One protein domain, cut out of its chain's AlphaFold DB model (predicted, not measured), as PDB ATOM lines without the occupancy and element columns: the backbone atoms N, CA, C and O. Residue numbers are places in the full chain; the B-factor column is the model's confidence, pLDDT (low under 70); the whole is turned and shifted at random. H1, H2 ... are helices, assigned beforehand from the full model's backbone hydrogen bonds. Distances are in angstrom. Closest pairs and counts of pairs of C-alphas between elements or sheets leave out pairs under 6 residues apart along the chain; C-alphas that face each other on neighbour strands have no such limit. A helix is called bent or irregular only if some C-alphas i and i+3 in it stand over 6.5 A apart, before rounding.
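AT A GLANCE: This is residues 49 to 145 of the 227 residues of an uncharacterized protein of Lampropedia aestuarii (UniProt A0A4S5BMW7). Picture two helices, H1 and H4, lying side by side and running opposite ways, with the short H2 set at a steep tilt on H1 and the still shorter H5 on H2, so that four helices gather in one part of the domain. H3 lies away from them toward the other end of the long axis, reached and left by long links, and touches no helix; residues 90 to 95 and 102 to 107 stick out. You have 97 residues here with five named helices, in the order H1, H2, H3, H4, H5, and no named strand. The class is all helix, though under half of the residues, 47 of the 97, are in named elements. The whole is compact, with a radius of gyration of the C-alphas of 13.1 A, yet elongated in outline, spanning 41 by 26 by 23 A.

HOW THE PARTS SIT: Start at the first printed residue with H1, residues 49 to 63, and then find H4, residues 127 to 137. The two touch, and their closest C-alphas, those of Pro 55 and Gly 135, are 4.2 A apart. Their lines stand at a shallow tilt of 4 degrees and run opposite ways. Next look at H2, residues 74 to 79, which touches H1; the closest C-alphas are those of Gly 61 and Phe 76, at 5.8 A. H1 and H2 run opposite ways at a steep tilt of 45 degrees. H2 and H4 are close but not clearly touching, with the closest C-alphas, those of Trp 79 and Leu 134, 6.8 A apart. H5, residues 141 to 145, touches H2, where the C-alphas of Leu 78 and Leu 143 are the closest at 5.5 A. H5 and H4 are only just apart, their closest C-alphas at 8.5 A, while H1 and H5 are near each other, with 5 pairs of C-alphas within 10 A. H3, residues 106 to 115, is apart from H1, H2, H4 and H5. In the backbone of H3, H4 and H5 each O i to N i+4 pair is within hydrogen-bond range; in H1 it is 7 of 11, and in H2 0 of 2, beside 2 of 3 O i to N i+3 pairs.

IN THESE COORDINATES: Find C-alpha 49 at (31.645, -19.868, 21.109); from there H1 runs 21.8 A to C-alpha 63. H1 is irregular, with C-alphas 52 and 55 standing 7.4 A apart, and H2 is irregular too, with C-alphas 75 and 78 at 7.8 A. H2 covers 10.2 A from Lys 74 to Trp 79. Move on to C-alpha 106 at (44.482, -43.441, -9.657), where H3 begins; it runs 14.3 A to Arg 115. H4 runs 14.4 A from Phe 127 to Arg 137 and is neither bent nor irregular, but only just: C-alphas 134 and 137 are 6.2 A apart. H5 spans 6.2 A and ends at C-alpha 145, at (28.553, -15.505, 6.502).

THE WHOLE: The two C-alphas farthest apart are those of Pro 49 and Asp 105, at 41.6 A, and the printed part has no cut. Read residues 80 to 105 as the long link from H2 to H3, 26 residues with no named element; the 11 residues from H3 to H4 are a long link too. The link from H1 to H2 is short, and the one from H4 to H5 is tight. Look in the B-factor column at residues 89 to 104: these 16 are under 70, while the mean pLDDT of the printed part is 83.6.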
ATOM      1  N   PRO A  49      31.847 -18.587  20.433       91.56
ATOM      2  CA  PRO A  49      31.645 -19.868  21.109       91.56
ATOM      3  C   PRO A  49      31.501 -21.029  20.119       91.56
ATOM      4  O   PRO A  49      32.047 -22.102  20.362       91.56
ATOM      5  N   ILE A  50      30.830 -20.811  18.983       94.31
ATOM      6  CA  ILE A  50      30.656 -21.823  17.931       94.31
ATOM      7  C   ILE A  50      31.998 -22.124  17.253       94.31
ATOM      8  O   ILE A  50      32.365 -23.288  17.102       94.31
ATOM      9  N   ASP A  51      32.756 -21.086  16.896       93.06
ATOM     10  CA  ASP A  51      34.101 -21.201  16.322       93.06
ATOM     11  C   ASP A  51      35.064 -21.950  17.259       93.06
ATOM     12  O   ASP A  51      35.799 -22.841  16.827       93.06
ATOM     13  N   PHE A  52      35.021 -21.635  18.556       92.69
ATOM     14  CA  PHE A  52      35.896 -22.221  19.568       92.69
ATOM     15  C   PHE A  52      35.667 -23.724  19.753       92.69
ATOM     16  O   PHE A  52      36.638 -24.470  19.868       92.69
ATOM     17  N   ILE A  53      34.412 -24.184  19.735       96.44
ATOM     18  CA  ILE A  53      34.082 -25.605  19.934       96.44
ATOM     19  C   ILE A  53      34.133 -26.442  18.650       96.44
ATOM     20  O   ILE A  53      33.944 -27.657  18.711       96.44
ATOM     21  N   ALA A  54      34.431 -25.838  17.494       96.81
ATOM     22  CA  ALA A  54      34.504 -26.567  16.226       96.81
ATOM     23  C   ALA A  54      35.441 -27.792  16.258       96.81
ATOM     24  O   ALA A  54      35.012 -28.838  15.773       96.81
ATOM     25  N   PRO A  55      36.654 -27.751  16.859       97.50
ATOM     26  CA  PRO A  55      37.519 -28.929  16.935       97.50
ATOM     27  C   PRO A  55      36.870 -30.134  17.632       97.50
ATOM     28  O   PRO A  55      37.171 -31.270  17.287       97.50
ATOM     29  N   ALA A  56      35.968 -29.905  18.591       97.62
ATOM     30  CA  ALA A  56      35.279 -30.974  19.314       97.62
ATOM     31  C   ALA A  56      34.005 -31.441  18.593       97.62
ATOM     32  O   ALA A  56      33.712 -32.632  18.552       97.62
ATOM     33  N   ILE A  57      33.249 -30.511  18.004       97.69
ATOM     34  CA  ILE A  57      31.930 -30.799  17.423       97.69
ATOM     35  C   ILE A  57      32.014 -31.320  15.984       97.69
ATOM     36  O   ILE A  57      31.283 -32.236  15.608       97.69
ATOM     37  N   VAL A  58      32.918 -30.768  15.172       98.00
ATOM     38  CA  VAL A  58      33.112 -31.184  13.776       98.00
ATOM     39  C   VAL A  58      33.383 -32.684  13.628       98.00
ATOM     40  O   VAL A  58      32.703 -33.288  12.800       98.00
ATOM     41  N   PRO A  59      34.307 -33.330  14.373       98.12
ATOM     42  CA  PRO A  59      34.567 -34.756  14.183       98.12
ATOM     43  C   PRO A  59      33.324 -35.611  14.450       98.12
ATOM     44  O   PRO A  59      33.100 -36.567  13.716       98.12
ATOM     45  N   ILE A  60      32.470 -35.227  15.409       98.12
ATOM     46  CA  ILE A  60      31.186 -35.900  15.664       98.12
ATOM     47  C   ILE A  60      30.278 -35.781  14.437       98.12
ATOM     48  O   ILE A  60      29.751 -36.784  13.967       98.12
ATOM     49  N   GLY A  61      30.132 -34.580  13.869       97.31
ATOM     50  CA  GLY A  61      29.349 -34.382  12.644       97.31
ATOM     51  C   GLY A  61      29.893 -35.167  11.446       97.31
ATOM     52  O   GLY A  61      29.119 -35.690  10.642       97.31
ATOM     53  N   LEU A  62      31.218 -35.305  11.350       97.69
ATOM     54  CA  LEU A  62      31.879 -36.052  10.282       97.69
ATOM     55  C   LEU A  62      31.653 -37.566  10.360       97.69
ATOM     56  O   LEU A  62      31.640 -38.196   9.308       97.69
ATOM     57  N   LEU A  63      31.397 -38.140  11.543       97.62
ATOM     58  CA  LEU A  63      31.015 -39.558  11.669       97.62
ATOM     59  C   LEU A  63      29.715 -39.886  10.918       97.62
ATOM     60  O   LEU A  63      29.513 -41.020  10.497       97.62
ATOM     61  N   PHE A  64      28.853 -38.887  10.723       97.12
ATOM     62  CA  PHE A  64      27.588 -39.012   9.998       97.12
ATOM     63  C   PHE A  64      27.644 -38.421   8.582       97.12
ATOM     64  O   PHE A  64      26.610 -38.305   7.931       97.12
ATOM     65  N   THR A  65      28.825 -38.001   8.119       95.81
ATOM     66  CA  THR A  65      29.009 -37.371   6.806       95.81
ATOM     67  C   THR A  65      29.552 -38.396   5.815       95.81
ATOM     68  O   THR A  65      30.630 -38.958   6.016       95.81
ATOM     69  N   LYS A  66      28.835 -38.616   4.715       94.44
ATOM     70  CA  LYS A  66      29.220 -39.541   3.646       94.44
ATOM     71  C   LYS A  66      30.269 -38.934   2.719       94.44
ATOM     72  O   LYS A  66      30.559 -37.737   2.758       94.44
ATOM     73  N   TRP A  67      30.871 -39.757   1.865       89.19
ATOM     74  CA  TRP A  67      31.927 -39.319   0.949       89.19
ATOM     75  C   TRP A  67      31.430 -38.254  -0.043       89.19
ATOM     76  O   TRP A  67      32.073 -37.221  -0.250       89.19
ATOM     77  N   GLU A  68      30.255 -38.487  -0.607       86.62
ATOM     78  CA  GLU A  68      29.561 -37.656  -1.586       86.62
ATOM     79  C   GLU A  68      29.012 -36.345  -1.010       86.62
ATOM     80  O   GLU A  68      28.736 -35.416  -1.767       86.62
ATOM     81  N   ASP A  69      28.908 -36.228   0.317       90.81
ATOM     82  CA  ASP A  69      28.339 -35.039   0.941       90.81
ATOM     83  C   ASP A  69      29.183 -33.785   0.652       90.81
ATOM     84  O   ASP A  69      30.416 -33.773   0.740       90.81
ATOM     85  N   GLU A  70      28.493 -32.687   0.352       89.88
ATOM     86  CA  GLU A  70      29.087 -31.351   0.165       89.88
ATOM     87  C   GLU A  70      28.934 -30.455   1.393       89.88
ATOM     88  O   GLU A  70      29.240 -29.262   1.379       89.88
ATOM     89  N   LYS A  71      28.366 -31.019   2.453       92.81
ATOM     90  CA  LYS A  71      27.593 -30.282   3.429       92.81
ATOM     91  C   LYS A  71      27.470 -31.121   4.703       92.81
ATOM     92  O   LYS A  71      27.133 -32.295   4.609       92.81
ATOM     93  N   LEU A  72      27.688 -30.529   5.879       95.81
ATOM     94  CA  LEU A  72      27.518 -31.257   7.146       95.81
ATOM     95  C   LEU A  72      26.041 -31.644   7.386       95.81
ATOM     96  O   LEU A  72      25.134 -30.986   6.855       95.81
ATOM     97  N   PRO A  73      25.756 -32.657   8.229       96.50
ATOM     98  CA  PRO A  73      24.390 -32.975   8.631       96.50
ATOM     99  C   PRO A  73      23.694 -31.764   9.263       96.50
ATOM    100  O   PRO A  73      24.341 -30.891   9.845       96.50
ATOM    101  N   LYS A  74      22.357 -31.708   9.177       95.44
ATOM    102  CA  LYS A  74      21.554 -30.531   9.573       95.44
ATOM    103  C   LYS A  74      21.884 -29.998  10.976       95.44
ATOM    104  O   LYS A  74      21.986 -28.786  11.143       95.44
ATOM    105  N   LEU A  75      22.105 -30.885  11.946       95.50
ATOM    106  CA  LEU A  75      22.430 -30.521  13.332       95.50
ATOM    107  C   LEU A  75      23.794 -29.826  13.481       95.50
ATOM    108  O   LEU A  75      23.984 -29.033  14.396       95.50
ATOM    109  N   PHE A  76      24.724 -30.070  12.558       96.62
ATOM    110  CA  PHE A  76      26.092 -29.544  12.602       96.62
ATOM    111  C   PHE A  76      26.319 -28.383  11.622       96.62
ATOM    112  O   PHE A  76      27.447 -27.934  11.429       96.62
ATOM    113  N   ARG A  77      25.250 -27.849  11.018       94.75
ATOM    114  CA  ARG A  77      25.319 -26.792   9.993       94.75
ATOM    115  C   ARG A  77      25.971 -25.498  10.446       94.75
ATOM    116  O   ARG A  77      26.445 -24.737   9.611       94.75
ATOM    117  N   LEU A  78      25.991 -25.224  11.746       95.56
ATOM    118  CA  LEU A  78      26.656 -24.034  12.275       95.56
ATOM    119  C   LEU A  78      28.179 -24.076  12.061       95.56
ATOM    120  O   LEU A  78      28.794 -23.024  11.911       95.56
ATOM    121  N   TRP A  79      28.769 -25.275  11.976       96.38
ATOM    122  CA  TRP A  79      30.202 -25.497  11.738       96.38
ATOM    123  C   TRP A  79      30.554 -25.742  10.275       96.38
ATOM    124  O   TRP A  79      31.695 -26.073   9.959       96.38
ATOM    125  N   ASP A  80      29.578 -25.590   9.386       94.06
ATOM    126  CA  ASP A  80      29.776 -25.756   7.957       94.06
ATOM    127  C   ASP A  80      30.670 -24.644   7.380       94.06
ATOM    128  O   ASP A  80      31.009 -23.651   8.042       94.06
ATOM    129  N   ASN A  81      31.048 -24.811   6.118       90.81
ATOM    130  CA  ASN A  81      31.873 -23.859   5.397       90.81
ATOM    131  C   ASN A  81      31.049 -22.904   4.524       90.81
ATOM    132  O   ASN A  81      30.005 -23.288   4.001       90.81
ATOM    133  N   ASP A  82      31.533 -21.677   4.309       85.06
ATOM    134  CA  ASP A  82      30.901 -20.754   3.358       85.06
ATOM    135  C   ASP A  82      31.023 -21.193   1.896       85.06
ATOM    136  O   ASP A  82      30.178 -20.826   1.078       85.06
ATOM    137  N   VAL A  83      32.067 -21.957   1.574       81.06
ATOM    138  CA  VAL A  83      32.367 -22.427   0.218       81.06
ATOM    139  C   VAL A  83      32.065 -23.918   0.076       81.06
ATOM    140  O   VAL A  83      31.220 -24.292  -0.731       81.06
ATOM    141  N   SER A  84      32.755 -24.773   0.836       86.81
ATOM    142  CA  SER A  84      32.554 -26.230   0.817       86.81
ATOM    143  C   SER A  84      33.197 -26.905   2.029       86.81
ATOM    144  O   SER A  84      34.260 -26.482   2.500       86.81
ATOM    145  N   ILE A  85      32.593 -28.001   2.512       91.00
ATOM    146  CA  ILE A  85      33.221 -28.870   3.524       91.00
ATOM    147  C   ILE A  85      34.490 -29.553   3.013       91.00
ATOM    148  O   ILE A  85      35.309 -30.000   3.810       91.00
ATOM    149  N   ASN A  86      34.640 -29.623   1.688       89.88
ATOM    150  CA  ASN A  86      35.731 -30.285   0.990       89.88
ATOM    151  C   ASN A  86      36.879 -29.323   0.632       89.88
ATOM    152  O   ASN A  86      37.804 -29.739  -0.056       89.88
ATOM    153  N   GLY A  87      36.854 -28.064   1.087       83.00
ATOM    154  CA  GLY A  87      37.950 -27.110   0.879       83.00
ATOM    155  C   GLY A  87      37.665 -25.967  -0.095       83.00
ATOM    156  O   GLY A  87      36.534 -25.738  -0.520       83.00
ATOM    157  N   ASP A  88      38.722 -25.229  -0.449       70.56
ATOM    158  CA  ASP A  88      38.673 -24.200  -1.494       70.56
ATOM    159  C   ASP A  88      38.579 -24.876  -2.876       70.56
ATOM    160  O   ASP A  88      39.587 -25.291  -3.438       70.56
ATOM    161  N   LEU A  89      37.374 -24.972  -3.443       56.78
ATOM    162  CA  LEU A  89      37.115 -25.608  -4.749       56.78
ATOM    163  C   LEU A  89      37.337 -24.680  -5.964       56.78
ATOM    164  O   LEU A  89      36.770 -24.909  -7.030       56.78
ATOM    165  N   ARG A  90      38.109 -23.595  -5.829       50.09
ATOM    166  CA  ARG A  90      38.318 -22.651  -6.941       50.09
ATOM    167  C   ARG A  90      39.428 -23.131  -7.879       50.09
ATOM    168  O   ARG A  90      40.575 -22.731  -7.716       50.09
ATOM    169  N   GLU A  91      39.053 -23.914  -8.885       47.25
ATOM    170  CA  GLU A  91      39.716 -23.885 -10.198       47.25
ATOM    171  C   GLU A  91      38.978 -22.858 -11.084       47.25
ATOM    172  O   GLU A  91      37.765 -22.686 -10.920       47.25
ATOM    173  N   PRO A  92      39.668 -22.145 -11.993       38.62
ATOM    174  CA  PRO A  92      39.061 -21.141 -12.878       38.62
ATOM    175  C   PRO A  92      37.999 -21.687 -13.855       38.62
ATOM    176  O   PRO A  92      37.283 -20.898 -14.462       38.62
ATOM    177  N   ASP A  93      37.852 -23.004 -13.969       38.53
ATOM    178  CA  ASP A  93      36.951 -23.718 -14.882       38.53
ATOM    179  C   ASP A  93      35.881 -24.573 -14.163       38.53
ATOM    180  O   ASP A  93      35.070 -25.231 -14.807       38.53
ATOM    181  N   GLY A  94      35.843 -24.571 -12.823       39.16
ATOM    182  CA  GLY A  94      34.860 -25.342 -12.045       39.16
ATOM    183  C   GLY A  94      35.070 -26.867 -12.045       39.16
ATOM    184  O   GLY A  94      34.230 -27.598 -11.503       39.16
ATOM    185  N   ALA A  95      36.196 -27.359 -12.576       39.12
ATOM    186  CA  ALA A  95      36.429 -28.778 -12.854       39.12
ATOM    187  C   ALA A  95      36.512 -29.681 -11.605       39.12
ATOM    188  O   ALA A  95      36.235 -30.874 -11.691       39.12
ATOM    189  N   LEU A  96      36.790 -29.152 -10.406       43.94
ATOM    190  CA  LEU A  96      36.806 -29.974  -9.182       43.94
ATOM    191  C   LEU A  96      35.414 -30.341  -8.651       43.94
ATOM    192  O   LEU A  96      35.301 -31.280  -7.865       43.94
ATOM    193  N   SER A  97      34.352 -29.666  -9.109       42.06
ATOM    194  CA  SER A  97      32.989 -30.169  -8.888       42.06
ATOM    195  C   SER A  97      32.687 -31.398  -9.759       42.06
ATOM    196  O   SER A  97      31.849 -32.211  -9.382       42.06
ATOM    197  N   GLN A  98      33.434 -31.583 -10.857       41.66
ATOM    198  CA  GLN A  98      33.352 -32.746 -11.745       41.66
ATOM    199  C   GLN A  98      34.331 -33.872 -11.411       41.66
ATOM    200  O   GLN A  98      34.110 -34.997 -11.853       41.66
ATOM    201  N   VAL A  99      35.323 -33.660 -10.538       45.66
ATOM    202  CA  VAL A  99      36.074 -34.782  -9.942       45.66
ATOM    203  C   VAL A  99      35.276 -35.424  -8.796       45.66
ATOM    204  O   VAL A  99      35.763 -35.704  -7.700       45.66
ATOM    205  N   GLN A 100      33.981 -35.598  -9.050       47.09
ATOM    206  CA  GLN A 100      33.032 -36.307  -8.211       47.09
ATOM    207  C   GLN A 100      33.123 -37.825  -8.399       47.09
ATOM    208  O   GLN A 100      32.630 -38.540  -7.532       47.09
ATOM    209  N   SER A 101      33.733 -38.341  -9.472       45.91
ATOM    210  CA  SER A 101      33.364 -39.689  -9.922       45.91
ATOM    211  C   SER A 101      34.387 -40.811  -9.762       45.91
ATOM    212  O   SER A 101      33.952 -41.886  -9.379       45.91
ATOM    213  N   ASN A 102      35.697 -40.650  -9.968       48.69
ATOM    214  CA  ASN A 102      36.552 -41.845 -10.066       48.69
ATOM    215  C   ASN A 102      37.622 -41.933  -8.975       48.69
ATOM    216  O   ASN A 102      38.755 -41.503  -9.158       48.69
ATOM    217  N   LYS A 103      37.281 -42.609  -7.865       52.91
ATOM    218  CA  LYS A 103      38.297 -43.298  -7.039       52.91
ATOM    219  C   LYS A 103      39.090 -44.327  -7.859       52.91
ATOM    220  O   LYS A 103      40.194 -44.683  -7.465       52.91
ATOM    221  N   ASP A 104      38.517 -44.773  -8.973       58.34
ATOM    222  CA  ASP A 104      39.060 -45.826  -9.825       58.34
ATOM    223  C   ASP A 104      40.152 -45.317 -10.781       58.34
ATOM    224  O   ASP A 104      40.996 -46.095 -11.219       58.34
ATOM    225  N   ASP A 105      40.203 -44.005 -11.048       73.06
ATOM    226  CA  ASP A 105      41.312 -43.387 -11.775       73.06
ATOM    227  C   ASP A 105      42.361 -42.885 -10.779       73.06
ATOM    228  O   ASP A 105      42.259 -41.807 -10.183       73.06
ATOM    229  N   ARG A 106      43.395 -43.706 -10.600       74.94
ATOM    230  CA  ARG A 106      44.482 -43.441  -9.657       74.94
ATOM    231  C   ARG A 106      45.269 -42.172  -9.993       74.94
ATOM    232  O   ARG A 106      45.703 -41.483  -9.074       74.94
ATOM    233  N   ILE A 107      45.419 -41.831 -11.276       74.38
ATOM    234  CA  ILE A 107      46.160 -40.634 -11.707       74.38
ATOM    235  C   ILE A 107      45.396 -39.383 -11.275       74.38
ATOM    236  O   ILE A 107      45.969 -38.457 -10.695       74.38
ATOM    237  N   VAL A 108      44.083 -39.378 -11.508       75.75
ATOM    238  CA  VAL A 108      43.201 -38.281 -11.101       75.75
ATOM    239  C   VAL A 108      43.146 -38.173  -9.576       75.75
ATOM    240  O   VAL A 108      43.291 -37.075  -9.035       75.75
ATOM    241  N   TYR A 109      43.015 -39.295  -8.866       78.62
ATOM    242  CA  TYR A 109      43.008 -39.317  -7.403       78.62
ATOM    243  C   TYR A 109      44.288 -38.716  -6.799       78.62
ATOM    244  O   TYR A 109      44.210 -37.826  -5.946       78.62
ATOM    245  N   ASP A 110      45.463 -39.150  -7.263       82.19
ATOM    246  CA  ASP A 110      46.750 -38.666  -6.755       82.19
ATOM    247  C   ASP A 110      46.942 -37.168  -7.049       82.19
ATOM    248  O   ASP A 110      47.428 -36.421  -6.192       82.19
ATOM    249  N   ALA A 111      46.475 -36.687  -8.208       81.44
ATOM    250  CA  ALA A 111      46.487 -35.265  -8.542       81.44
ATOM    251  C   ALA A 111      45.615 -34.430  -7.586       81.44
ATOM    252  O   ALA A 111      46.042 -33.362  -7.133       81.44
ATOM    253  N   ILE A 112      44.421 -34.910  -7.221       82.19
ATOM    254  CA  ILE A 112      43.560 -34.245  -6.228       82.19
ATOM    255  C   ILE A 112      44.241 -34.215  -4.856       82.19
ATOM    256  O   ILE A 112      44.256 -33.179  -4.184       82.19
ATOM    257  N   VAL A 113      44.803 -35.345  -4.420       86.25
ATOM    258  CA  VAL A 113      45.498 -35.461  -3.131       86.25
ATOM    259  C   VAL A 113      46.679 -34.490  -3.062       86.25
ATOM    260  O   VAL A 113      46.859 -33.809  -2.050       86.25
ATOM    261  N   ALA A 114      47.449 -34.367  -4.145       84.56
ATOM    262  CA  ALA A 114      48.565 -33.432  -4.239       84.56
ATOM    263  C   ALA A 114      48.123 -31.959  -4.131       84.56
ATOM    264  O   ALA A 114      48.859 -31.132  -3.585       84.56
ATOM    265  N   ARG A 115      46.908 -31.625  -4.592       83.25
ATOM    266  CA  ARG A 115      46.321 -30.275  -4.485       83.25
ATOM    267  C   ARG A 115      45.775 -29.954  -3.090       83.25
ATOM    268  O   ARG A 115      45.567 -28.777  -2.784       83.25
ATOM    269  N   ASN A 116      45.577 -30.949  -2.221       86.25
ATOM    270  CA  ASN A 116      45.111 -30.730  -0.851       86.25
ATOM    271  C   ASN A 116      46.199 -30.090   0.026       86.25
ATOM    272  O   ASN A 116      46.923 -30.735   0.791       86.25
ATOM    273  N   TYR A 117      46.297 -28.770  -0.065       86.25
ATOM    274  CA  TYR A 117      47.342 -28.007   0.601       86.25
ATOM    275  C   TYR A 117      47.126 -27.866   2.122       86.25
ATOM    276  O   TYR A 117      48.053 -27.451   2.827       86.25
ATOM    277  N   TRP A 118      45.922 -28.152   2.640       88.44
ATOM    278  CA  TRP A 118      45.612 -28.039   4.072       88.44
ATOM    279  C   TRP A 118      45.763 -29.362   4.825       88.44
ATOM    280  O   TRP A 118      46.080 -29.323   6.011       88.44
ATOM    281  N   ALA A 119      45.613 -30.506   4.155       92.06
ATOM    282  CA  ALA A 119      45.908 -31.830   4.694       92.06
ATOM    283  C   ALA A 119      46.733 -32.631   3.671       92.06
ATOM    284  O   ALA A 119      46.197 -33.352   2.833       92.06
ATOM    285  N   LYS A 120      48.062 -32.479   3.733       90.69
ATOM    286  CA  LYS A 120      48.984 -33.093   2.766       90.69
ATOM    287  C   LYS A 120      48.838 -34.616   2.732       90.69
ATOM    288  O   LYS A 120      48.802 -35.253   3.782       90.69
ATOM    289  N   GLY A 121      48.809 -35.178   1.524       90.44
ATOM    290  CA  GLY A 121      48.700 -36.625   1.309       90.44
ATOM    291  C   GLY A 121      47.304 -37.192   1.577       90.44
ATOM    292  O   GLY A 121      47.140 -38.403   1.640       90.44
ATOM    293  N   GLN A 122      46.298 -36.334   1.763       91.94
ATOM    294  CA  GLN A 122      44.939 -36.742   2.101       91.94
ATOM    295  C   GLN A 122      43.966 -36.245   1.042       91.94
ATOM    296  O   GLN A 122      44.066 -35.116   0.568       91.94
ATOM    297  N   HIS A 123      42.985 -37.069   0.684       90.31
ATOM    298  CA  HIS A 123      41.945 -36.638  -0.243       90.31
ATOM    299  C   HIS A 123      41.065 -35.555   0.417       90.31
ATOM    300  O   HIS A 123      40.713 -35.717   1.585       90.31
ATOM    301  N   PRO A 124      40.648 -34.482  -0.283       89.81
ATOM    302  CA  PRO A 124      39.813 -33.409   0.264       89.81
ATOM    303  C   PRO A 124      38.545 -33.887   0.987       89.81
ATOM    304  O   PRO A 124      38.194 -33.340   2.031       89.81
ATOM    305  N   ARG A 125      37.917 -34.953   0.465       91.50
ATOM    306  CA  ARG A 125      36.726 -35.621   1.034       91.50
ATOM    307  C   ARG A 125      37.021 -36.590   2.189       91.50
ATOM    308  O   ARG A 125      36.084 -37.117   2.782       91.50
ATOM    309  N   SER A 126      38.289 -36.866   2.503       93.00
ATOM    310  CA  SER A 126      38.631 -37.752   3.618       93.00
ATOM    311  C   SER A 126      38.201 -37.134   4.947       93.00
ATOM    312  O   SER A 126      38.174 -35.908   5.100       93.00
ATOM    313  N   PHE A 127      37.897 -37.988   5.927       96.50
ATOM    314  CA  PHE A 127      37.534 -37.550   7.275       96.50
ATOM    315  C   PHE A 127      38.569 -36.569   7.837       96.50
ATOM    316  O   PHE A 127      38.224 -35.473   8.273       96.50
ATOM    317  N   TRP A 128      39.854 -36.934   7.762       96.69
ATOM    318  CA  TRP A 128      40.938 -36.109   8.286       96.69
ATOM    319  C   TRP A 128      41.039 -34.759   7.574       96.69
ATOM    320  O   TRP A 128      41.159 -33.727   8.229       96.69
ATOM    321  N   SER A 129      40.936 -34.743   6.243       95.12
ATOM    322  CA  SER A 129      40.975 -33.497   5.479       95.12
ATOM    323  C   SER A 129      39.839 -32.551   5.869       95.12
ATOM    324  O   SER A 129      40.087 -31.374   6.149       95.12
ATOM    325  N   ARG A 130      38.606 -33.064   5.949       95.81
ATOM    326  CA  ARG A 130      37.435 -32.286   6.376       95.81
ATOM    327  C   ARG A 130      37.571 -31.806   7.815       95.81
ATOM    328  O   ARG A 130      37.213 -30.671   8.114       95.81
ATOM    329  N   TYR A 131      38.133 -32.629   8.698       97.38
ATOM    330  CA  TYR A 131      38.365 -32.249  10.086       97.38
ATOM    331  C   TYR A 131      39.402 -31.128  10.209       97.38
ATOM    332  O   TYR A 131      39.149 -30.133  10.884       97.38
ATOM    333  N   VAL A 132      40.536 -31.216   9.510       95.81
ATOM    334  CA  VAL A 132      41.523 -30.123   9.467       95.81
ATOM    335  C   VAL A 132      40.897 -28.849   8.895       95.81
ATOM    336  O   VAL A 132      41.105 -27.754   9.425       95.81
ATOM    337  N   TRP A 133      40.092 -28.981   7.841       94.31
ATOM    338  CA  TRP A 133      39.432 -27.852   7.200       94.31
ATOM    339  C   TRP A 133      38.419 -27.160   8.122       94.31
ATOM    340  O   TRP A 133      38.583 -25.981   8.438       94.31
ATOM    341  N   LEU A 134      37.407 -27.887   8.590       95.50
ATOM    342  CA  LEU A 134      36.270 -27.353   9.346       95.50
ATOM    343  C   LEU A 134      36.545 -27.206  10.842       95.50
ATOM    344  O   LEU A 134      36.003 -26.309  11.479       95.50
ATOM    345  N   GLY A 135      37.362 -28.089  11.413       95.56
ATOM    346  CA  GLY A 135      37.659 -28.127  12.843       95.56
ATOM    347  C   GLY A 135      38.775 -27.170  13.247       95.56
ATOM    348  O   GLY A 135      38.736 -26.647  14.354       95.56
ATOM    349  N   TRP A 136      39.730 -26.881  12.356       92.81
ATOM    350  CA  TRP A 136      40.924 -26.099  12.707       92.81
ATOM    351  C   TRP A 136      41.142 -24.852  11.855       92.81
ATOM    352  O   TRP A 136      41.559 -23.820  12.380       92.81
ATOM    353  N   ARG A 137      40.894 -24.922  10.542       88.62
ATOM    354  CA  ARG A 137      41.352 -23.882   9.609       88.62
ATOM    355  C   ARG A 137      40.295 -22.834   9.252       88.62
ATOM    356  O   ARG A 137      40.609 -21.646   9.276       88.62
ATOM    357  N   ASN A 138      39.097 -23.258   8.852       87.12
ATOM    358  CA  ASN A 138      38.020 -22.396   8.342       87.12
ATOM    359  C   ASN A 138      36.697 -22.655   9.083       87.12
ATOM    360  O   ASN A 138      35.633 -22.867   8.487       87.12
ATOM    361  N   ARG A 139      36.829 -22.669  10.408       92.44
ATOM    362  CA  ARG A 139      35.805 -22.989  11.400       92.44
ATOM    363  C   ARG A 139      34.598 -22.059  11.299       92.44
ATOM    364  O   ARG A 139      34.757 -20.847  11.165       92.44
ATOM    365  N   ALA A 140      33.400 -22.650  11.347       94.31
ATOM    366  CA  ALA A 140      32.110 -21.952  11.412       94.31
ATOM    367  C   ALA A 140      31.947 -20.794  10.400       94.31
ATOM    368  O   ALA A 140      31.237 -19.816  10.648       94.31
ATOM    369  N   SER A 141      32.600 -20.887   9.239       91.44
ATOM    370  CA  SER A 141      32.609 -19.815   8.237       91.44
ATOM    371  C   SER A 141      31.243 -19.626   7.578       91.44
ATOM    372  O   SER A 141      30.893 -18.503   7.212       91.44
ATOM    373  N   TRP A 142      30.415 -20.674   7.529       92.81
ATOM    374  CA  TRP A 142      29.006 -20.545   7.165       92.81
ATOM    375  C   TRP A 142      28.233 -19.640   8.134       92.81
ATOM    376  O   TRP A 142      27.509 -18.738   7.706       92.81
ATOM    377  N   LEU A 143      28.406 -19.828   9.447       95.50
ATOM    378  CA  LEU A 143      27.781 -18.959  10.444       95.50
ATOM    379  C   LEU A 143      28.339 -17.534  10.354       95.50
ATOM    380  O   LEU A 143      27.571 -16.574  10.402       95.50
ATOM    381  N   ALA A 144      29.647 -17.383  10.136       94.31
ATOM    382  CA  ALA A 144      30.268 -16.080   9.917       94.31
ATOM    383  C   ALA A 144      29.655 -15.335   8.714       94.31
ATOM    384  O   ALA A 144      29.465 -14.120   8.775       94.31
ATOM    385  N   MET A 145      29.295 -16.052   7.644       92.12
ATOM    386  CA  MET A 145      28.553 -15.505   6.502       92.12
ATOM    387  C   MET A 145      27.116 -15.128   6.848       92.12
ATOM    388  O   MET A 145      26.655 -14.067   6.437       92.12
TER     389      MET A 145